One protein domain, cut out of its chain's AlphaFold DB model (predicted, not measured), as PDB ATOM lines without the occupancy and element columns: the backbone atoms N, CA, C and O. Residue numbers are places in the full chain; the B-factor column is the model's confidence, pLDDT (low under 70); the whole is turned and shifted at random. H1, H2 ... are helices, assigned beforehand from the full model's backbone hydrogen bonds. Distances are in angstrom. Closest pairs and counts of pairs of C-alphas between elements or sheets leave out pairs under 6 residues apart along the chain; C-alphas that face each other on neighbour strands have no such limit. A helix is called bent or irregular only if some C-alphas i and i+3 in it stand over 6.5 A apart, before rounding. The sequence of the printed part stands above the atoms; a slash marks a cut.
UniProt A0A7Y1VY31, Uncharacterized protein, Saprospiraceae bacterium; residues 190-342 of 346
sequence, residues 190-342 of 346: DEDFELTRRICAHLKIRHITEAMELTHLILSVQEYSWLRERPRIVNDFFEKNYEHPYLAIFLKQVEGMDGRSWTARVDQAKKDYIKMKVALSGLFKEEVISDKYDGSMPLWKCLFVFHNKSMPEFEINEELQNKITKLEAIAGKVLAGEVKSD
ATOM      1  N   ASP A 190     213.017 261.576 241.390       81.56
ATOM      2  CA  ASP A 190     214.216 262.370 241.629       81.56
ATOM      3  C   ASP A 190     215.308 261.982 240.618       81.56
ATOM      4  O   ASP A 190     215.579 260.794 240.392       81.56
ATOM      5  N   GLU A 191     215.925 262.986 239.995       73.38
ATOM      6  CA  GLU A 191     217.057 262.809 239.083       73.38
ATOM      7  C   GLU A 191     218.250 262.177 239.805       73.38
ATOM      8  O   GLU A 191     218.912 261.297 239.247       73.38
ATOM      9  N   ASP A 192     218.479 262.539 241.070       72.62
ATOM     10  CA  ASP A 192     219.610 262.036 241.855       72.62
ATOM     11  C   ASP A 192     219.541 260.510 242.041       72.62
ATOM     12  O   ASP A 192     220.547 259.836 242.299       72.62
ATOM     13  N   PHE A 193     218.360 259.917 241.837       75.56
ATOM     14  CA  PHE A 193     218.163 258.474 241.883       75.56
ATOM     15  C   PHE A 193     218.466 257.768 240.561       75.56
ATOM     16  O   PHE A 193     218.450 256.540 240.540       75.56
ATOM     17  N   GLU A 194     218.761 258.462 239.458       75.69
ATOM     18  CA  GLU A 194     219.032 257.830 238.159       75.69
ATOM     19  C   GLU A 194     220.152 256.788 238.243       75.69
ATOM     20  O   GLU A 194     219.969 255.639 237.828       75.69
ATOM     21  N   LEU A 195     221.293 257.154 238.828       73.25
ATOM     22  CA  LEU A 195     222.412 256.229 238.981       73.25
ATOM     23  C   LEU A 195     222.037 255.041 239.874       73.25
ATOM     24  O   LEU A 195     222.304 253.892 239.519       73.25
ATOM     25  N   THR A 196     221.385 255.318 241.005       77.44
ATOM     26  CA  THR A 196     220.901 254.292 241.933       77.44
ATOM     27  C   THR A 196     219.995 253.298 241.212       77.44
ATOM     28  O   THR A 196     220.249 252.098 241.263       77.44
ATOM     29  N   ARG A 197     218.999 253.780 240.457       78.94
ATOM     30  CA  ARG A 197     218.080 252.947 239.669       78.94
ATOM     31  C   ARG A 197     218.827 252.066 238.677       78.94
ATOM     32  O   ARG A 197     218.550 250.872 238.609       78.94
ATOM     33  N   ARG A 198     219.788 252.622 237.932       76.75
ATOM     34  CA  ARG A 198     220.584 251.859 236.956       76.75
ATOM     35  C   ARG A 198     221.364 250.727 237.624       76.75
ATOM     36  O   ARG A 198     221.356 249.607 237.117       76.75
ATOM     37  N   ILE A 199     222.008 250.996 238.761       77.62
ATOM     38  CA  ILE A 199     222.773 249.968 239.478       77.62
ATOM     39  C   ILE A 199     221.835 248.923 240.082       77.62
ATOM     40  O   ILE A 199     222.078 247.729 239.942       77.62
ATOM     41  N   CYS A 200     220.732 249.343 240.697       82.56
ATOM     42  CA  CYS A 200     219.735 248.433 241.247       82.56
ATOM     43  C   CYS A 200     219.109 247.544 240.164       82.56
ATOM     44  O   CYS A 200     218.966 246.346 240.387       82.56
ATOM     45  N   ALA A 201     218.823 248.084 238.975       82.44
ATOM     46  CA  ALA A 201     218.351 247.308 237.832       82.44
ATOM     47  C   ALA A 201     219.392 246.276 237.374       82.44
ATOM     48  O   ALA A 201     219.050 245.117 237.140       82.44
ATOM     49  N   HIS A 202     220.670 246.664 237.304       81.38
ATOM     50  CA  HIS A 202     221.759 245.750 236.959       81.38
ATOM     51  C   HIS A 202     221.929 244.625 237.991       81.38
ATOM     52  O   HIS A 202     222.042 243.456 237.628       81.38
ATOM     53  N   LEU A 203     221.855 244.966 239.280       81.69
ATOM     54  CA  LEU A 203     221.897 244.024 240.400       81.69
ATOM     55  C   LEU A 203     220.564 243.287 240.629       81.69
ATOM     56  O   LEU A 203     220.463 242.484 241.553       81.69
ATOM     57  N   LYS A 204     219.543 243.542 239.797       83.81
ATOM     58  CA  LYS A 204     218.195 242.949 239.872       83.81
ATOM     59  C   LYS A 204     217.500 243.137 241.229       83.81
ATOM     60  O   LYS A 204     216.731 242.274 241.647       83.81
ATOM     61  N   ILE A 205     217.747 244.264 241.890       84.94
ATOM     62  CA  ILE A 205     217.071 244.676 243.127       84.94
ATOM     63  C   ILE A 205     215.699 245.217 242.736       84.94
ATOM     64  O   ILE A 205     215.605 246.269 242.101       84.94
ATOM     65  N   ARG A 206     214.640 244.477 243.058       81.12
ATOM     66  CA  ARG A 206     213.334 244.639 242.411       81.12
ATOM     67  C   ARG A 206     212.516 245.784 242.969       81.12
ATOM     68  O   ARG A 206     211.830 246.404 242.184       81.12
ATOM     69  N   HIS A 207     212.600 246.039 244.275       87.31
ATOM     70  CA  HIS A 207     211.625 246.875 244.994       87.31
ATOM     71  C   HIS A 207     212.118 248.260 245.410       87.31
ATOM     72  O   HIS A 207     211.368 249.070 245.960       87.31
ATOM     73  N   ILE A 208     213.410 248.518 245.238       86.56
ATOM     74  CA  ILE A 208     214.020 249.741 245.753       86.56
ATOM     75  C   ILE A 208     213.561 250.974 244.976       86.56
ATOM     76  O   ILE A 208     213.321 252.011 245.584       86.56
ATOM     77  N   THR A 209     213.372 250.852 243.662       86.00
ATOM     78  CA  THR A 209     212.920 251.965 242.821       86.00
ATOM     79  C   THR A 209     211.522 252.414 243.237       86.00
ATOM     80  O   THR A 209     211.306 253.598 243.471       86.00
ATOM     81  N   GLU A 210     210.594 251.478 243.418       90.38
ATOM     82  CA  GLU A 210     209.222 251.762 243.840       90.38
ATOM     83  C   GLU A 210     209.184 252.358 245.248       90.38
ATOM     84  O   GLU A 210     208.435 253.300 245.506       90.38
ATOM     85  N   ALA A 211     210.008 251.835 246.162       91.25
ATOM     86  CA  ALA A 211     210.098 252.342 247.526       91.25
ATOM     87  C   ALA A 211     210.639 253.777 247.561       91.25
ATOM     88  O   ALA A 211     210.128 254.604 248.318       91.25
ATOM     89  N   MET A 212     211.643 254.086 246.736       88.56
ATOM     90  CA  MET A 212     212.192 255.434 246.602       88.56
ATOM     91  C   MET A 212     211.167 256.393 246.001       88.56
ATOM     92  O   MET A 212     210.958 257.459 246.571       88.56
ATOM     93  N   GLU A 213     210.481 256.001 244.925       90.69
ATOM     94  CA  GLU A 213     209.444 256.825 244.291       90.69
ATOM     95  C   GLU A 213     208.305 257.166 245.247       90.69
ATOM     96  O   GLU A 213     207.912 258.324 245.372       90.69
ATOM     97  N   LEU A 214     207.789 256.158 245.953       92.69
ATOM     98  CA  LEU A 214     206.731 256.342 246.937       92.69
ATOM     99  C   LEU A 214     207.193 257.248 248.078       92.69
ATOM    100  O   LEU A 214     206.473 258.156 248.487       92.69
ATOM    101  N   THR A 215     208.398 257.007 248.595       90.38
ATOM    102  CA  THR A 215     208.953 257.797 249.696       90.38
ATOM    103  C   THR A 215     209.141 259.250 249.276       90.38
ATOM    104  O   THR A 215     208.727 260.144 250.007       90.38
ATOM    105  N   HIS A 216     209.708 259.494 248.094       88.69
ATOM    106  CA  HIS A 216     209.903 260.841 247.569       88.69
ATOM    107  C   HIS A 216     208.560 261.539 247.344       88.69
ATOM    108  O   HIS A 216     208.369 262.648 247.833       88.69
ATOM    109  N   LEU A 217     207.578 260.845 246.756       90.38
ATOM    110  CA  LEU A 217     206.224 261.373 246.618       90.38
ATOM    111  C   LEU A 217     205.641 261.782 247.981       90.38
ATOM    112  O   LEU A 217     205.196 262.913 248.136       90.38
ATOM    113  N   ILE A 218     205.683 260.919 249.001       89.56
ATOM    114  CA  ILE A 218     205.164 261.252 250.342       89.56
ATOM    115  C   ILE A 218     205.833 262.516 250.904       89.56
ATOM    116  O   ILE A 218     205.157 263.363 251.494       89.56
ATOM    117  N   LEU A 219     207.149 262.653 250.723       86.44
ATOM    118  CA  LEU A 219     207.918 263.794 251.218       86.44
ATOM    119  C   LEU A 219     207.607 265.088 250.452       86.44
ATOM    120  O   LEU A 219     207.509 266.144 251.074       86.44
ATOM    121  N   SER A 220     207.411 265.016 249.135       82.94
ATOM    122  CA  SER A 220     207.168 266.183 248.279       82.94
ATOM    123  C   SER A 220     205.713 266.663 248.291       82.94
ATOM    124  O   SER A 220     205.439 267.819 247.979       82.94
ATOM    125  N   VAL A 221     204.752 265.808 248.650       78.25
ATOM    126  CA  VAL A 221     203.313 266.115 248.531       78.25
ATOM    127  C   VAL A 221     202.786 267.074 249.605       78.25
ATOM    128  O   VAL A 221     201.697 267.625 249.442       78.25
ATOM    129  N   GLN A 222     203.543 267.343 250.675       67.00
ATOM    130  CA  GLN A 222     203.096 268.207 251.781       67.00
ATOM    131  C   GLN A 222     202.594 269.595 251.320       67.00
ATOM    132  O   GLN A 222     201.765 270.201 251.995       67.00
ATOM    133  N   GLU A 223     203.036 270.066 250.155       65.31
ATOM    134  CA  GLU A 223     202.715 271.386 249.604       65.31
ATOM    135  C   GLU A 223     201.550 271.383 248.589       65.31
ATOM    136  O   GLU A 223     201.143 272.438 248.102       65.31
ATOM    137  N   TYR A 224     200.959 270.220 248.280       71.62
ATOM    138  CA  TYR A 224     200.073 270.050 247.121       71.62
ATOM    139  C   TYR A 224     198.671 269.548 247.489       71.62
ATOM    140  O   TYR A 224     198.296 268.399 247.243       71.62
ATOM    141  N   SER A 225     197.840 270.453 248.015       73.56
ATOM    142  CA  SER A 225     196.438 270.174 248.375       73.56
ATOM    143  C   SER A 225     195.587 269.643 247.211       73.56
ATOM    144  O   SER A 225     194.680 268.839 247.432       73.56
ATOM    145  N   TRP A 226     195.914 270.018 245.968       81.31
ATOM    146  CA  TRP A 226     195.204 269.581 244.760       81.31
ATOM    147  C   TRP A 226     195.239 268.064 244.543       81.31
ATOM    148  O   TRP A 226     194.381 267.533 243.838       81.31
ATOM    149  N   LEU A 227     196.185 267.347 245.157       82.50
ATOM    150  CA  LEU A 227     196.251 265.891 245.050       82.50
ATOM    151  C   LEU A 227     195.036 265.203 245.658       82.50
ATOM    152  O   LEU A 227     194.671 264.129 245.191       82.50
ATOM    153  N   ARG A 228     194.360 265.822 246.632       79.88
ATOM    154  CA  ARG A 228     193.099 265.307 247.192       79.88
ATOM    155  C   ARG A 228     191.927 265.436 246.219       79.88
ATOM    156  O   ARG A 228     191.003 264.638 246.266       79.88
ATOM    157  N   GLU A 229     191.985 266.409 245.314       82.44
ATOM    158  CA  GLU A 229     190.914 266.747 244.364       82.44
ATOM    159  C   GLU A 229     191.289 266.390 242.916       82.44
ATOM    160  O   GLU A 229     190.774 266.951 241.942       82.44
ATOM    161  N   ARG A 230     192.231 265.460 242.748       87.31
ATOM    162  CA  ARG A 230     192.774 265.117 241.434       87.31
ATOM    163  C   ARG A 230     191.719 264.460 240.528       87.31
ATOM    164  O   ARG A 230     190.845 263.729 240.994       87.31
ATOM    165  N   PRO A 231     191.790 264.668 239.200       85.25
ATOM    166  CA  PRO A 231     190.840 264.058 238.274       85.25
ATOM    167  C   PRO A 231     190.886 262.525 238.318       85.25
ATOM    168  O   PRO A 231     191.964 261.942 238.259       85.25
ATOM    169  N   ARG A 232     189.721 261.864 238.270       87.81
ATOM    170  CA  ARG A 232     189.597 260.388 238.271       87.81
ATOM    171  C   ARG A 232     190.507 259.672 237.265       87.81
ATOM    172  O   ARG A 232     191.022 258.603 237.558       87.81
ATOM    173  N   ILE A 233     190.726 260.271 236.094       88.94
ATOM    174  CA  ILE A 233     191.607 259.702 235.066       88.94
ATOM    175  C   ILE A 233     193.057 259.526 235.534       88.94
ATOM    176  O   ILE A 233     193.746 258.640 235.043       88.94
ATOM    177  N   VAL A 234     193.515 260.351 236.476       90.38
ATOM    178  CA  VAL A 234     194.846 260.219 237.071       90.38
ATOM    179  C   VAL A 234     194.912 258.936 237.903       90.38
ATOM    180  O   VAL A 234     195.836 258.155 237.717       90.38
ATOM    181  N   ASN A 235     193.893 258.660 238.726       89.56
ATOM    182  CA  ASN A 235     193.792 257.397 239.474       89.56
ATOM    183  C   ASN A 235     193.743 256.199 238.525       89.56
ATOM    184  O   ASN A 235     194.559 255.291 238.639       89.56
ATOM    185  N   ASP A 236     192.847 256.247 237.535       90.81
ATOM    186  CA  ASP A 236     192.715 255.186 236.533       90.81
ATOM    187  C   ASP A 236     194.045 254.915 235.804       90.81
ATOM    188  O   ASP A 236     194.336 253.768 235.475       90.81
ATOM    189  N   PHE A 237     194.852 255.952 235.546       93.31
ATOM    190  CA  PHE A 237     196.173 255.803 234.938       93.31
ATOM    191  C   PHE A 237     197.144 255.061 235.858       93.31
ATOM    192  O   PHE A 237     197.737 254.074 235.430       93.31
ATOM    193  N   PHE A 238     197.301 255.500 237.109       93.00
ATOM    194  CA  PHE A 238     198.239 254.850 238.029       93.00
ATOM    195  C   PHE A 238     197.821 253.412 238.357       93.00
ATOM    196  O   PHE A 238     198.684 252.561 238.538       93.00
ATOM    197  N   GLU A 239     196.520 253.114 238.367       91.56
ATOM    198  CA  GLU A 239     196.007 251.756 238.578       91.56
ATOM    199  C   GLU A 239     196.232 250.815 237.384       91.56
ATOM    200  O   GLU A 239     196.431 249.619 237.582       91.56
ATOM    201  N   LYS A 240     196.137 251.314 236.141       90.31
ATOM    202  CA  LYS A 240     196.032 250.455 234.940       90.31
ATOM    203  C   LYS A 240     197.212 250.547 233.984       90.31
ATOM    204  O   LYS A 240     197.391 249.649 233.163       90.31
ATOM    205  N   ASN A 241     197.963 251.641 234.028       89.38
ATOM    206  CA  ASN A 241     198.952 251.991 233.012       89.38
ATOM    207  C   ASN A 241     200.344 252.271 233.587       89.38
ATOM    208  O   ASN A 241     201.306 252.223 232.824       89.38
ATOM    209  N   TYR A 242     200.463 252.573 234.881       91.38
ATOM    210  CA  TYR A 242     201.759 252.774 235.523       91.38
ATOM    211  C   TYR A 242     202.328 251.455 236.059       91.38
ATOM    212  O   TYR A 242     201.591 250.605 236.552       91.38
ATOM    213  N   GLU A 243     203.645 251.292 235.961       87.88
ATOM    214  CA  GLU A 243     204.345 250.046 236.298       87.88
ATOM    215  C   GLU A 243     204.351 249.722 237.799       87.88
ATOM    216  O   GLU A 243     204.399 248.549 238.170       87.88
ATOM    217  N   HIS A 244     204.260 250.733 238.671       87.44
ATOM    218  CA  HIS A 244     204.351 250.537 240.118       87.44
ATOM    219  C   HIS A 244     202.998 250.765 240.815       87.44
ATOM    220  O   HIS A 244     202.559 251.914 240.954       87.44
ATOM    221  N   PRO A 245     202.346 249.710 241.341       88.31
ATOM    222  CA  PRO A 245     200.997 249.815 241.903       88.31
ATOM    223  C   PRO A 245     200.937 250.633 243.202       88.31
ATOM    224  O   PRO A 245     199.887 251.162 243.556       88.31
ATOM    225  N   TYR A 246     202.055 250.772 243.917       91.25
ATOM    226  CA  TYR A 246     202.097 251.442 245.219       91.25
ATOM    227  C   TYR A 246     201.794 252.937 245.147       91.25
ATOM    228  O   TYR A 246     201.215 253.474 246.089       91.25
ATOM    229  N   LEU A 247     202.105 253.600 244.027       91.56
ATOM    230  CA  LEU A 247     201.686 254.990 243.833       91.56
ATOM    231  C   LEU A 247     200.163 255.084 243.722       91.56
ATOM    232  O   LEU A 247     199.568 255.981 244.309       91.56
ATOM    233  N   ALA A 248     199.512 254.143 243.032       92.00
ATOM    234  CA  ALA A 248     198.055 254.112 242.932       92.00
ATOM    235  C   ALA A 248     197.393 253.909 244.304       92.00
ATOM    236  O   ALA A 248     196.459 254.635 244.650       92.00
ATOM    237  N   ILE A 249     197.916 252.963 245.096       91.00
ATOM    238  CA  ILE A 249     197.446 252.679 246.461       91.00
ATOM    239  C   ILE A 249     197.575 253.932 247.329       91.00
ATOM    240  O   ILE A 249     196.585 254.391 247.900       91.00
ATOM    241  N   PHE A 250     198.766 254.530 247.362       91.38
ATOM    242  CA  PHE A 250     199.019 255.728 248.152       91.38
ATOM    243  C   PHE A 250     198.086 256.874 247.752       91.38
ATOM    244  O   PHE A 250     197.419 257.458 248.606       91.38
ATOM    245  N   LEU A 251     197.982 257.164 246.451       90.62
ATOM    246  CA  LEU A 251     197.124 258.228 245.934       90.62
ATOM    247  C   LEU A 251     195.675 258.050 246.406       90.62
ATOM    248  O   LEU A 251     195.074 259.006 246.902       90.62
ATOM    249  N   LYS A 252     195.128 256.832 246.327       88.88
ATOM    250  CA  LYS A 252     193.778 256.519 246.817       88.88
ATOM    251  C   LYS A 252     193.621 256.834 248.309       88.88
ATOM    252  O   LYS A 252     192.604 257.399 248.703       88.88
ATOM    253  N   GLN A 253     194.630 256.539 249.125       88.12
ATOM    254  CA  GLN A 253     194.605 256.830 250.561       88.12
ATOM    255  C   GLN A 253     194.658 258.336 250.853       88.12
ATOM    256  O   GLN A 253     193.981 258.797 251.771       88.12
ATOM    257  N   VAL A 254     195.391 259.125 250.052       87.19
ATOM    258  CA  VAL A 254     195.512 260.589 250.233       87.19
ATOM    259  C   VAL A 254     194.151 261.295 250.272       87.19
ATOM    260  O   VAL A 254     194.009 262.288 250.986       87.19
ATOM    261  N   GLU A 255     193.141 260.787 249.559       82.19
ATOM    262  CA  GLU A 255     191.787 261.369 249.531       82.19
ATOM    263  C   GLU A 255     191.120 261.389 250.920       82.19
ATOM    264  O   GLU A 255     190.367 262.312 251.223       82.19
ATOM    265  N   GLY A 256     191.431 260.411 251.779       83.06
ATOM    266  CA  GLY A 256     190.843 260.258 253.115       83.06
ATOM    267  C   GLY A 256     191.760 260.636 254.282       83.06
ATOM    268  O   GLY A 256     191.330 260.557 255.431       83.06
ATOM    269  N   MET A 257     193.013 261.034 254.034       87.06
ATOM    270  CA  MET A 257     193.965 261.317 255.114       87.06
ATOM    271  C   MET A 257     193.677 262.653 255.816       87.06
ATOM    272  O   MET A 257     193.680 263.732 255.208       87.06
ATOM    273  N   ASP A 258     193.528 262.601 257.138       87.44
ATOM    274  CA  ASP A 258     193.542 263.788 257.986       87.44
ATOM    275  C   ASP A 258     194.977 264.322 258.191       87.44
ATOM    276  O   ASP A 258     195.970 263.716 257.777       87.44
ATOM    277  N   GLY A 259     195.102 265.495 258.819       84.19
ATOM    278  CA  GLY A 259     196.410 266.122 259.040       84.19
ATOM    279  C   GLY A 259     197.345 265.293 259.928       84.19
ATOM    280  O   GLY A 259     198.548 265.271 259.688       84.19
ATOM    281  N   ARG A 260     196.811 264.565 260.922       87.94
ATOM    282  CA  ARG A 260     197.620 263.734 261.831       87.94
ATOM    283  C   ARG A 260     198.185 262.509 261.122       87.94
ATOM    284  O   ARG A 260     199.377 262.231 261.248       87.94
ATOM    285  N   SER A 261     197.348 261.812 260.355       87.69
ATOM    286  CA  SER A 261     197.751 260.667 259.534       87.69
ATOM    287  C   SER A 261     198.801 261.086 258.511       87.69
ATOM    288  O   SER A 261     199.793 260.382 258.324       87.69
ATOM    289  N   TRP A 262     198.633 262.276 257.922       85.88
ATOM    290  CA  TRP A 262     199.610 262.855 257.007       85.88
ATOM    291  C   TRP A 262     200.976 263.068 257.667       85.88
ATOM    292  O   TRP A 262     201.982 262.553 257.178       85.88
ATOM    293  N   THR A 263     201.027 263.776 258.802       86.31
ATOM    294  CA  THR A 263     202.280 264.022 259.533       86.31
ATOM    295  C   THR A 263     202.974 262.716 259.917       86.31
ATOM    296  O   THR A 263     204.172 262.572 259.687       86.31
ATOM    297  N   ALA A 264     202.221 261.731 260.414       88.50
ATOM    298  CA  ALA A 264     202.770 260.421 260.750       88.50
ATOM    299  C   ALA A 264     203.365 259.702 259.523       88.50
ATOM    300  O   ALA A 264     204.432 259.092 259.625       88.50
ATOM    301  N   ARG A 265     202.710 259.794 258.354       87.56
ATOM    302  CA  ARG A 265     203.214 259.210 257.101       87.56
ATOM    303  C   ARG A 265     204.507 259.887 256.651       87.56
ATOM    304  O   ARG A 265     205.460 259.187 256.319       87.56
ATOM    305  N   VAL A 266     204.568 261.218 256.701       87.44
ATOM    306  CA  VAL A 266     205.773 261.993 256.362       87.44
ATOM    307  C   VAL A 266     206.935 261.631 257.288       87.44
ATOM    308  O   VAL A 266     208.040 261.367 256.815       87.44
ATOM    309  N   ASP A 267     206.705 261.555 258.599       87.69
ATOM    310  CA  ASP A 267     207.752 261.191 259.560       87.69
ATOM    311  C   ASP A 267     208.269 259.766 259.344       87.69
ATOM    312  O   ASP A 267     209.469 259.503 259.479       87.69
ATOM    313  N   GLN A 268     207.383 258.839 258.977       89.50
ATOM    314  CA  GLN A 268     207.772 257.481 258.619       89.50
ATOM    315  C   GLN A 268     208.579 257.451 257.311       89.50
ATOM    316  O   GLN A 268     209.653 256.850 257.280       89.50
ATOM    317  N   ALA A 269     208.127 258.162 256.275       86.94
ATOM    318  CA  ALA A 269     208.831 258.281 254.999       86.94
ATOM    319  C   ALA A 269     210.236 258.878 255.171       86.94
ATOM    320  O   ALA A 269     211.191 258.350 254.611       86.94
ATOM    321  N   LYS A 270     210.412 259.898 256.024       84.81
ATOM    322  CA  LYS A 270     211.742 260.451 256.356       84.81
ATOM    323  C   LYS A 270     212.670 259.388 256.942       84.81
ATOM    324  O   LYS A 270     213.821 259.265 256.522       84.81
ATOM    325  N   LYS A 271     212.184 258.601 257.907       87.06
ATOM    326  CA  LYS A 271     212.972 257.522 258.531       87.06
ATOM    327  C   LYS A 271     213.358 256.455 257.513       87.06
ATOM    328  O   LYS A 271     214.485 255.964 257.544       87.06
ATOM    329  N   ASP A 272     212.432 256.082 256.641       86.06
ATOM    330  CA  ASP A 272     212.673 255.044 255.645       86.06
ATOM    331  C   ASP A 272     213.596 255.528 254.524       86.06
ATOM    332  O   ASP A 272     214.513 254.796 254.151       86.06
ATOM    333  N   TYR A 273     213.469 256.789 254.103       84.69
ATOM    334  CA  TYR A 273     214.414 257.448 253.205       84.69
ATOM    335  C   TYR A 273     215.846 257.383 253.742       84.69
ATOM    336  O   TYR A 273     216.745 256.904 253.054       84.69
ATOM    337  N   ILE A 274     216.057 257.783 255.002       82.50
ATOM    338  CA  ILE A 274     217.382 257.755 255.638       82.50
ATOM    339  C   ILE A 274     217.941 256.327 255.678       82.50
ATOM    340  O   ILE A 274     219.106 256.113 255.346       82.50
ATOM    341  N   LYS A 275     217.126 255.326 256.040       84.88
ATOM    342  CA  LYS A 275     217.564 253.918 256.054       84.88
ATOM    343  C   LYS A 275     217.963 253.428 254.665       84.88
ATOM    344  O   LYS A 275     218.984 252.753 254.546       84.88
ATOM    345  N   MET A 276     217.174 253.751 253.638       84.94
ATOM    346  CA  MET A 276     217.489 253.403 252.252       84.94
ATOM    347  C   MET A 276     218.779 254.089 251.806       84.94
ATOM    348  O   MET A 276     219.672 253.409 251.313       84.94
ATOM    349  N   LYS A 277     218.928 255.392 252.069       80.75
ATOM    350  CA  LYS A 277     220.142 256.165 251.770       80.75
ATOM    351  C   LYS A 277     221.381 255.533 252.409       80.75
ATOM    352  O   LYS A 277     222.358 255.284 251.717       80.75
ATOM    353  N   VAL A 278     221.332 255.192 253.700       80.44
ATOM    354  CA  VAL A 278     222.446 254.530 254.407       80.44
ATOM    355  C   VAL A 278     222.759 253.151 253.816       80.44
ATOM    356  O   VAL A 278     223.927 252.810 253.635       80.44
ATOM    357  N   ALA A 279     221.736 252.352 253.502       81.81
ATOM    358  CA  ALA A 279     221.925 251.031 252.909       81.81
ATOM    359  C   ALA A 279     222.536 251.113 251.498       81.81
ATOM    360  O   ALA A 279     223.451 250.351 251.190       81.81
ATOM    361  N   LEU A 280     222.082 252.068 250.684       79.94
ATOM    362  CA  LEU A 280     222.635 252.365 249.365       79.94
ATOM    363  C   LEU A 280     224.076 252.869 249.461       79.94
ATOM    364  O   LEU A 280     224.942 252.355 248.761       79.94
ATOM    365  N   SER A 281     224.378 253.787 250.381       75.94
ATOM    366  CA  SER A 281     225.754 254.246 250.595       75.94
ATOM    367  C   SER A 281     226.683 253.095 251.002       75.94
ATOM    368  O   SER A 281     227.805 252.983 250.514       75.94
ATOM    369  N   GLY A 282     226.204 252.173 251.845       76.00
ATOM    370  CA  GLY A 282     226.950 250.963 252.211       76.00
ATOM    371  C   GLY A 282     227.149 249.975 251.052       76.00
ATOM    372  O   GLY A 282     228.149 249.247 251.030       76.00
ATOM    373  N   LEU A 283     226.219 249.951 250.092       75.94
ATOM    374  CA  LEU A 283     226.318 249.178 248.853       75.94
ATOM    375  C   LEU A 283     227.365 249.786 247.912       75.94
ATOM    376  O   LEU A 283     228.222 249.064 247.407       75.94
ATOM    377  N   PHE A 284     227.332 251.107 247.734       68.62
ATOM    378  CA  PHE A 284     228.225 251.835 246.831       68.62
ATOM    379  C   PHE A 284     229.593 252.169 247.441       68.62
ATOM    380  O   PHE A 284     230.477 252.615 246.720       68.62
ATOM    381  N   LYS A 285     229.777 251.934 248.751       68.56
ATOM    382  CA  LYS A 285     230.952 252.356 249.541       68.56
ATOM    383  C   LYS A 285     231.228 253.867 249.460       68.56
ATOM    384  O   LYS A 285     232.344 254.303 249.720       68.56
ATOM    385  N   GLU A 286     230.208 254.655 249.147       59.72
ATOM    386  CA  GLU A 286     230.270 256.107 249.018       59.72
ATOM    387  C   GLU A 286     228.954 256.737 249.447       59.72
ATOM    388  O   GLU A 286     227.906 256.096 249.411       59.72
ATOM    389  N   GLU A 287     228.993 258.014 249.815       54.78
ATOM    390  CA  GLU A 287     227.778 258.744 250.134       54.78
ATOM    391  C   GLU A 287     226.914 258.958 248.879       54.78
ATOM    392  O   GLU A 287     227.335 259.499 247.846       54.78
ATOM    393  N   VAL A 288     225.653 258.534 248.966       54.41
ATOM    394  CA  VAL A 288     224.611 258.970 248.036       54.41
ATOM    395  C   VAL A 288     224.278 260.420 248.384       54.41
ATOM    396  O   VAL A 288     223.429 260.677 249.227       54.41
ATOM    397  N   ILE A 289     225.004 261.376 247.810       53.25
ATOM    398  CA  ILE A 289     224.715 262.808 247.967       53.25
ATOM    399  C   ILE A 289     223.425 263.120 247.190       53.25
ATOM    400  O   ILE A 289     223.300 262.706 246.042       53.25
ATOM    401  N   SER A 290     222.478 263.794 247.850       42.75
ATOM    402  CA  SER A 290     221.173 264.245 247.320       42.75
ATOM    403  C   SER A 290     221.140 265.757 247.061       42.75
ATOM    404  O   SER A 290     220.075 266.361 246.966       42.75
ATOM    405  N   ASP A 291     222.306 266.396 247.124       37.00
ATOM    406  CA  ASP A 291     222.435 267.839 247.010       37.00
ATOM    407  C   ASP A 291     222.900 268.188 245.597       37.00
ATOM    408  O   ASP A 291     223.748 267.508 245.014       37.00
ATOM    409  N   LYS A 292     222.312 269.269 245.067       41.41
ATOM    410  CA  LYS A 292     222.522 269.809 243.718       41.41
ATOM    411  C   LYS A 292     223.971 269.677 243.253       41.41
ATOM    412  O   LYS A 292     224.871 270.213 243.890       41.41
ATOM    413  N   TYR A 293     224.120 269.075 242.073       41.66
ATOM    414  CA  TYR A 293     225.296 269.061 241.198       41.66
ATOM    415  C   TYR A 293     226.247 270.259 241.432       41.66
ATOM    416  O   TYR A 293     226.087 271.323 240.834       41.66
ATOM    417  N   ASP A 294     227.257 270.089 242.289       41.75
ATOM    418  CA  ASP A 294     228.294 271.104 242.548       41.75
ATOM    419  C   ASP A 294     229.460 271.028 241.542       41.75
ATOM    420  O   ASP A 294     230.421 271.792 241.609       41.75
ATOM    421  N   GLY A 295     229.359 270.113 240.572       44.59
ATOM    422  CA  GLY A 295     230.376 269.866 239.556       44.59
ATOM    423  C   GLY A 295     231.417 268.811 239.942       44.59
ATOM    424  O   GLY A 295     232.239 268.465 239.095       44.59
ATOM    425  N   SER A 296     231.366 268.244 241.152       43.25
ATOM    426  CA  SER A 296     232.292 267.207 241.623       43.25
ATOM    427  C   SER A 296     231.631 265.823 241.706       43.25
ATOM    428  O   SER A 296     231.481 265.209 242.757       43.25
ATOM    429  N   MET A 297     231.229 265.275 240.556       50.41
ATOM    430  CA  MET A 297     230.770 263.884 240.504       50.41
ATOM    431  C   MET A 297     231.984 262.926 240.587       50.41
ATOM    432  O   MET A 297     232.904 263.051 239.772       50.41
ATOM    433  N   PRO A 298     232.006 261.951 241.523       51.84
ATOM    434  CA  PRO A 298     233.056 260.938 241.594       51.84
ATOM    435  C   PRO A 298     233.247 260.233 240.250       51.84
ATOM    436  O   PRO A 298     232.277 259.914 239.558       51.84
ATOM    437  N   LEU A 299     234.501 259.963 239.877       42.69
ATOM    438  CA  LEU A 299     234.859 259.460 238.546       42.69
ATOM    439  C   LEU A 299     234.096 258.184 238.162       42.69
ATOM    440  O   LEU A 299     233.734 258.039 237.002       42.69
ATOM    441  N   TRP A 300     233.796 257.277 239.095       48.16
ATOM    442  CA  TRP A 300     232.999 256.087 238.780       48.16
ATOM    443  C   TRP A 300     231.542 256.445 238.467       48.16
ATOM    444  O   TRP A 300     231.022 255.941 237.479       48.16
ATOM    445  N   LYS A 301     230.901 257.369 239.203       55.41
ATOM    446  CA  LYS A 301     229.562 257.879 238.853       55.41
ATOM    447  C   LYS A 301     229.585 258.504 237.453       55.41
ATOM    448  O   LYS A 301     228.707 258.206 236.650       55.41
ATOM    449  N   CYS A 302     230.640 259.251 237.113       50.47
ATOM    450  CA  CYS A 302     230.876 259.733 235.749       50.47
ATOM    451  C   CYS A 302     231.009 258.570 234.752       50.47
ATOM    452  O   CYS A 302     230.351 258.571 233.718       50.47
ATOM    453  N   LEU A 303     231.801 257.542 235.054       46.50
ATOM    454  CA  LEU A 303     231.952 256.371 234.188       46.50
ATOM    455  C   LEU A 303     230.613 255.644 233.980       46.50
ATOM    456  O   LEU A 303     230.332 255.253 232.857       46.50
ATOM    457  N   PHE A 304     229.745 255.537 234.987       55.38
ATOM    458  CA  PHE A 304     228.420 254.911 234.862       55.38
ATOM    459  C   PHE A 304     227.366 255.786 234.168       55.38
ATOM    460  O   PHE A 304     226.491 255.265 233.475       55.38
ATOM    461  N   VAL A 305     227.431 257.107 234.341       52.03
ATOM    462  CA  VAL A 305     226.532 258.059 233.670       52.03
ATOM    463  C   VAL A 305     226.930 258.244 232.200       52.03
ATOM    464  O   VAL A 305     226.055 258.328 231.337       52.03
ATOM    465  N   PHE A 306     228.233 258.254 231.889       45.22
ATOM    466  CA  PHE A 306     228.762 258.529 230.548       45.22
ATOM    467  C   PHE A 306     229.087 257.277 229.717       45.22
ATOM    468  O   PHE A 306     229.082 257.363 228.483       45.22
ATOM    469  N   HIS A 307     229.326 256.102 230.316       43.88
ATOM    470  CA  HIS A 307     229.395 254.854 229.553       43.88
ATOM    471  C   HIS A 307     228.018 254.211 229.399       43.88
ATOM    472  O   HIS A 307     227.585 253.384 230.187       43.88
ATOM    473  N   ASN A 308     227.409 254.485 228.246       46.97
ATOM    474  CA  ASN A 308     226.336 253.693 227.628       46.97
ATOM    475  C   ASN A 308     226.743 252.248 227.256       46.97
ATOM    476  O   ASN A 308     226.009 251.559 226.547       46.97
ATOM    477  N   LYS A 309     227.944 251.799 227.636       45.66
ATOM    478  CA  LYS A 309     228.406 250.436 227.367       45.66
ATOM    479  C   LYS A 309     227.938 249.541 228.507       45.66
ATOM    480  O   LYS A 309     227.938 249.974 229.653       45.66
ATOM    481  N   SER A 310     227.529 248.324 228.151       50.62
ATOM    482  CA  SER A 310     227.203 247.216 229.056       50.62
ATOM    483  C   SER A 310     227.986 247.316 230.365       50.62
ATOM    484  O   SER A 310     229.219 247.336 230.325       50.62
ATOM    485  N   MET A 311     227.271 247.418 231.493       52.22
ATOM    486  CA  MET A 311     227.908 247.382 232.808       52.22
ATOM    487  C   MET A 311     228.816 246.146 232.877       52.22
ATOM    488  O   MET A 311     228.392 245.082 232.411       52.22
ATOM    489  N   PRO A 312     230.051 246.280 233.394       56.31
ATOM    490  CA  PRO A 312     230.916 245.126 233.582       56.31
ATOM    491  C   PRO A 312     230.183 244.101 234.450       56.31
ATOM    492  O   PRO A 312     229.494 244.480 235.396       56.31
ATOM    493  N   GLU A 313     230.291 242.819 234.106       59.78
ATOM    494  CA  GLU A 313     229.715 241.757 234.926       59.78
ATOM    495  C   GLU A 313     230.389 241.791 236.302       59.78
ATOM    496  O   GLU A 313     231.595 241.579 236.427       59.78
ATOM    497  N   PHE A 314     229.618 242.128 237.335       62.72
ATOM    498  CA  PHE A 314     230.081 242.055 238.713       62.72
ATOM    499  C   PHE A 314     229.841 240.642 239.239       62.72
ATOM    500  O   PHE A 314     228.703 240.171 239.258       62.72
ATOM    501  N   GLU A 315     230.894 239.979 239.719       71.94
ATOM    502  CA  GLU A 315     230.724 238.773 240.524       71.94
ATOM    503  C   GLU A 315     230.057 239.148 241.851       71.94
ATOM    504  O   GLU A 315     230.602 239.899 242.668       71.94
ATOM    505  N   ILE A 316     228.842 238.640 242.060       77.12
ATOM    506  CA  ILE A 316     228.114 238.830 243.310       77.12
ATOM    507  C   ILE A 316     228.726 237.907 244.359       77.12
ATOM    508  O   ILE A 316     228.460 236.708 244.382       77.12
ATOM    509  N   ASN A 317     229.552 238.475 245.234       83.75
ATOM    510  CA  ASN A 317     230.066 237.769 246.403       83.75
ATOM    511  C   ASN A 317     229.046 237.770 247.560       83.75
ATOM    512  O   ASN A 317     228.039 238.483 247.539       83.75
ATOM    513  N   GLU A 318     229.318 236.975 248.596       86.12
ATOM    514  CA  GLU A 318     228.426 236.819 249.752       86.12
ATOM    515  C   GLU A 318     228.170 238.147 250.493       86.12
ATOM    516  O   GLU A 318     227.043 238.436 250.901       86.12
ATOM    517  N   GLU A 319     229.188 239.008 250.611       85.62
ATOM    518  CA  GLU A 319     229.049 240.332 251.232       85.62
ATOM    519  C   GLU A 319     228.053 241.213 250.459       85.62
ATOM    520  O   GLU A 319     227.166 241.835 251.054       85.62
ATOM    521  N   LEU A 320     228.172 241.252 249.128       80.94
ATOM    522  CA  LEU A 320     227.284 242.009 248.254       80.94
ATOM    523  C   LEU A 320     225.860 241.445 248.296       80.94
ATOM    524  O   LEU A 320     224.904 242.212 248.418       80.94
ATOM    525  N   GLN A 321     225.711 240.119 248.293       86.88
ATOM    526  CA  GLN A 321     224.409 239.459 248.402       86.88
ATOM    527  C   GLN A 321     223.702 239.788 249.729       86.88
ATOM    528  O   GLN A 321     222.497 240.063 249.747       86.88
ATOM    529  N   ASN A 322     224.442 239.835 250.840       86.38
ATOM    530  CA  ASN A 322     223.908 240.231 252.144       86.38
ATOM    531  C   ASN A 322     223.427 241.690 252.150       86.38
ATOM    532  O   ASN A 322     222.361 241.995 252.697       86.38
ATOM    533  N   LYS A 323     224.162 242.600 251.495       85.44
ATOM    534  CA  LYS A 323     223.749 244.007 251.340       85.44
ATOM    535  C   LYS A 323     222.499 244.149 250.471       85.44
ATOM    536  O   LYS A 323     221.584 244.871 250.868       85.44
ATOM    537  N   ILE A 324     222.426 243.429 249.348       87.19
ATOM    538  CA  ILE A 324     221.242 243.388 248.475       87.19
ATOM    539  C   ILE A 324     220.019 242.906 249.264       87.19
ATOM    540  O   ILE A 324     218.986 243.572 249.272       87.19
ATOM    541  N   THR A 325     220.157 241.806 250.007       88.50
ATOM    542  CA  THR A 325     219.071 241.225 250.816       88.50
ATOM    543  C   THR A 325     218.571 242.202 251.885       88.50
ATOM    544  O   THR A 325     217.366 242.351 252.097       88.50
ATOM    545  N   LYS A 326     219.484 242.927 252.545       88.69
ATOM    546  CA  LYS A 326     219.117 243.959 253.524       88.69
ATOM    547  C   LYS A 326     218.358 245.120 252.874       88.69
ATOM    548  O   LYS A 326     217.403 245.618 253.470       88.69
ATOM    549  N   LEU A 327     218.767 245.545 251.678       87.31
ATOM    550  CA  LEU A 327     218.115 246.623 250.936       87.31
ATOM    551  C   LEU A 327     216.710 246.217 250.463       87.31
ATOM    552  O   LEU A 327     215.762 246.967 250.685       87.31
ATOM    553  N   GLU A 328     216.562 245.009 249.915       88.88
ATOM    554  CA  GLU A 328     215.272 244.393 249.564       88.88
ATOM    555  C   GLU A 328     214.324 244.355 250.771       88.88
ATOM    556  O   GLU A 328     213.161 244.742 250.668       88.88
ATOM    557  N   ALA A 329     214.822 243.963 251.947       89.12
ATOM    558  CA  ALA A 329     214.015 243.916 253.163       89.12
ATOM    559  C   ALA A 329     213.556 245.308 253.636       89.12
ATOM    560  O   ALA A 329     212.465 245.438 254.195       89.12
ATOM    561  N   ILE A 330     214.373 246.350 253.442       88.50
ATOM    562  CA  ILE A 330     213.980 247.735 253.742       88.50
ATOM    563  C   ILE A 330     212.907 248.190 252.751       88.50
ATOM    564  O   ILE A 330     211.847 248.636 253.186       88.50
ATOM    565  N   ALA A 331     213.145 248.018 251.450       89.06
ATOM    566  CA  ALA A 331     212.199 248.387 250.402       89.06
ATOM    567  C   ALA A 331     210.850 247.670 250.582       89.06
ATOM    568  O   ALA A 331     209.804 248.311 250.635       89.06
ATOM    569  N   GLY A 332     210.869 246.356 250.814       89.25
ATOM    570  CA  GLY A 332     209.664 245.569 251.071       89.25
ATOM    571  C   GLY A 332     208.866 246.056 252.284       89.25
ATOM    572  O   GLY A 332     207.640 246.035 252.251       89.25
ATOM    573  N   LYS A 333     209.523 246.558 253.342       89.56
ATOM    574  CA  LYS A 333     208.829 247.152 254.501       89.56
ATOM    575  C   LYS A 333     208.137 248.470 254.163       89.56
ATOM    576  O   LYS A 333     207.020 248.678 254.631       89.56
ATOM    577  N   VAL A 334     208.777 249.326 253.364       87.88
ATOM    578  CA  VAL A 334     208.183 250.590 252.893       87.88
ATOM    579  C   VAL A 334     206.901 250.298 252.120       87.88
ATOM    580  O   VAL A 334     205.837 250.825 252.446       87.88
ATOM    581  N   LEU A 335     206.998 249.378 251.162       88.88
ATOM    582  CA  LEU A 335     205.902 248.996 250.277       88.88
ATOM    583  C   LEU A 335     204.772 248.261 251.018       88.88
ATOM    584  O   LEU A 335     203.597 248.568 250.828       88.88
ATOM    585  N   ALA A 336     205.101 247.339 251.930       84.44
ATOM    586  CA  ALA A 336     204.106 246.632 252.741       84.44
ATOM    587  C   ALA A 336     203.332 247.562 253.693       84.44
ATOM    588  O   ALA A 336     202.210 247.237 254.088       84.44
ATOM    589  N   GLY A 337     203.916 248.707 254.059       77.50
ATOM    590  CA  GLY A 337     203.238 249.744 254.833       77.50
ATOM    591  C   GLY A 337     202.005 250.320 254.130       77.50
ATOM    592  O   GLY A 337     201.072 250.708 254.821       77.50
ATOM    593  N   GLU A 338     201.975 250.321 252.793       73.31
ATOM    594  CA  GLU A 338     200.824 250.784 251.996       73.31
ATOM    595  C   GLU A 338     199.732 249.715 251.855       73.31
ATOM    596  O   GLU A 338     198.550 250.032 251.776       73.31
ATOM    597  N   VAL A 339     200.106 248.430 251.849       64.69
ATOM    598  CA  VAL A 339     199.150 247.320 251.673       64.69
ATOM    599  C   VAL A 339     198.340 247.064 252.950       64.69
ATOM    600  O   VAL A 339     197.172 246.693 252.884       64.69
ATOM    601  N   LYS A 340     198.939 247.267 254.131       60.19
ATOM    602  CA  LYS A 340     198.280 246.999 255.425       60.19
ATOM    603  C   LYS A 340     197.266 248.069 255.847       60.19
ATOM    604  O   LYS A 340     196.415 247.777 256.685       60.19
ATOM    605  N   SER A 341     197.333 249.284 255.305       54.66
ATOM    606  CA  SER A 341     196.362 250.349 255.607       54.66
ATOM    607  C   SER A 341     195.008 250.146 254.916       54.66
ATOM    608  O   SER A 341     194.003 250.608 255.447       54.66
ATOM    609  N   ASP A 342     194.942 249.388 253.816       45.72
ATOM    610  CA  ASP A 342     193.688 249.096 253.093       45.72
ATOM    611  C   ASP A 342     192.795 248.049 253.804       45.72
ATOM    612  O   ASP A 342     191.632 247.877 253.442       45.72
TER     613      ASP A 342
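This is residues 190 to 342 of the 346 residues of an uncharacterized protein of Saprospiraceae bacterium (UniProt A0A7Y1VY31). Two long helices, H6 and H8, run side by side in opposite ways, and H2 packs obliquely on both; H5, beside H2 and near the last residues of H8, completes a four-helix bundle. H4 packs on H5 at one end of the long axis, while H1 and small H7 lie toward the other. You are reading 153 residues with eight named helices, H1 to H8 in chain order, and no named strand: all helix. The whole is compact, with a radius of gyration of the C-alphas of 17.0 A and spans of 46 by 34 by 29 A.

Start at H1, residues 191 to 202; its residues 197 to 200 touch residues 208 to 209 of H2, residues 208 to 223, in a helical hairpin, closest at C-alphas 197 and 209, 6.1 A. Past H3, residues 225 to 229, and H4, residues 232 to 240, come to H5, residues 245 to 254, which touches H4 in a second hairpin, closest at C-alphas 238 and 248, 5.0 A. H3 and H5 only just touch, with 3 pairs of C-alphas within 8 A, closest at 228 and 254, 6.1 A. Residues 210 to 214 of H2 touch H5, closest at C-alphas 214 and 247, 6.1 A, a shallow tilt of 22 degrees. Next, residues 265 to 273 of H6, residues 259 to 284, touch residues 212 to 219 of H2, closest at C-alphas 215 and 269, 5.3 A, a steep tilt of 39 degrees. H7, residues 299 to 306, only just touches residue 195 of H1, with 3 pairs within 8 A, closest at C-alphas 195 and 305, 7.0 A. Residues 272 to 283 of H6 touch H8, residues 318 to 339, opposite ways at a shallow tilt of 12 degrees, closest at C-alphas 279 and 327, 6.2 A. Residues 327 to 335 of H8 touch residues 208 to 215 of H2, closest at C-alphas 331 and 208, 5.2 A. Residues 335 to 339 of H8 touch H5, closest at C-alphas 338 and 250, 6.5 A. Every O i to N i+4 pair is within hydrogen-bond range in H4, H5, H6 and H7, against 6 of 8 in H1, 10 of 12 in H2, 16 of 18 in H8 and 0 of 1 in H3, where 2 of 2 O i to N i+3 pairs are.

Find C-alpha 191 at (217.057, 262.809, 239.083), where H1 begins; it spans 17.8 A and is irregular, with C-alphas 192 and 195 7.1 A apart. H2 spans 24.7 A and is only just irregular, with C-alphas 220 and 223 7.0 A apart. H6 spans 37.0 A from (196.410, 266.122, 259.040), and H8 31.2 A, ending at (199.150, 247.320, 251.673).

The C-alphas farthest apart, of Glu 229 and Glu 315, are 48.8 A apart. The printed part has no cut; its long links are H6 to H7, 14 residues, and H7 to H8, 11. Confidence is under 70 at residues 222 to 223, 284 to 314 and 339 to 342.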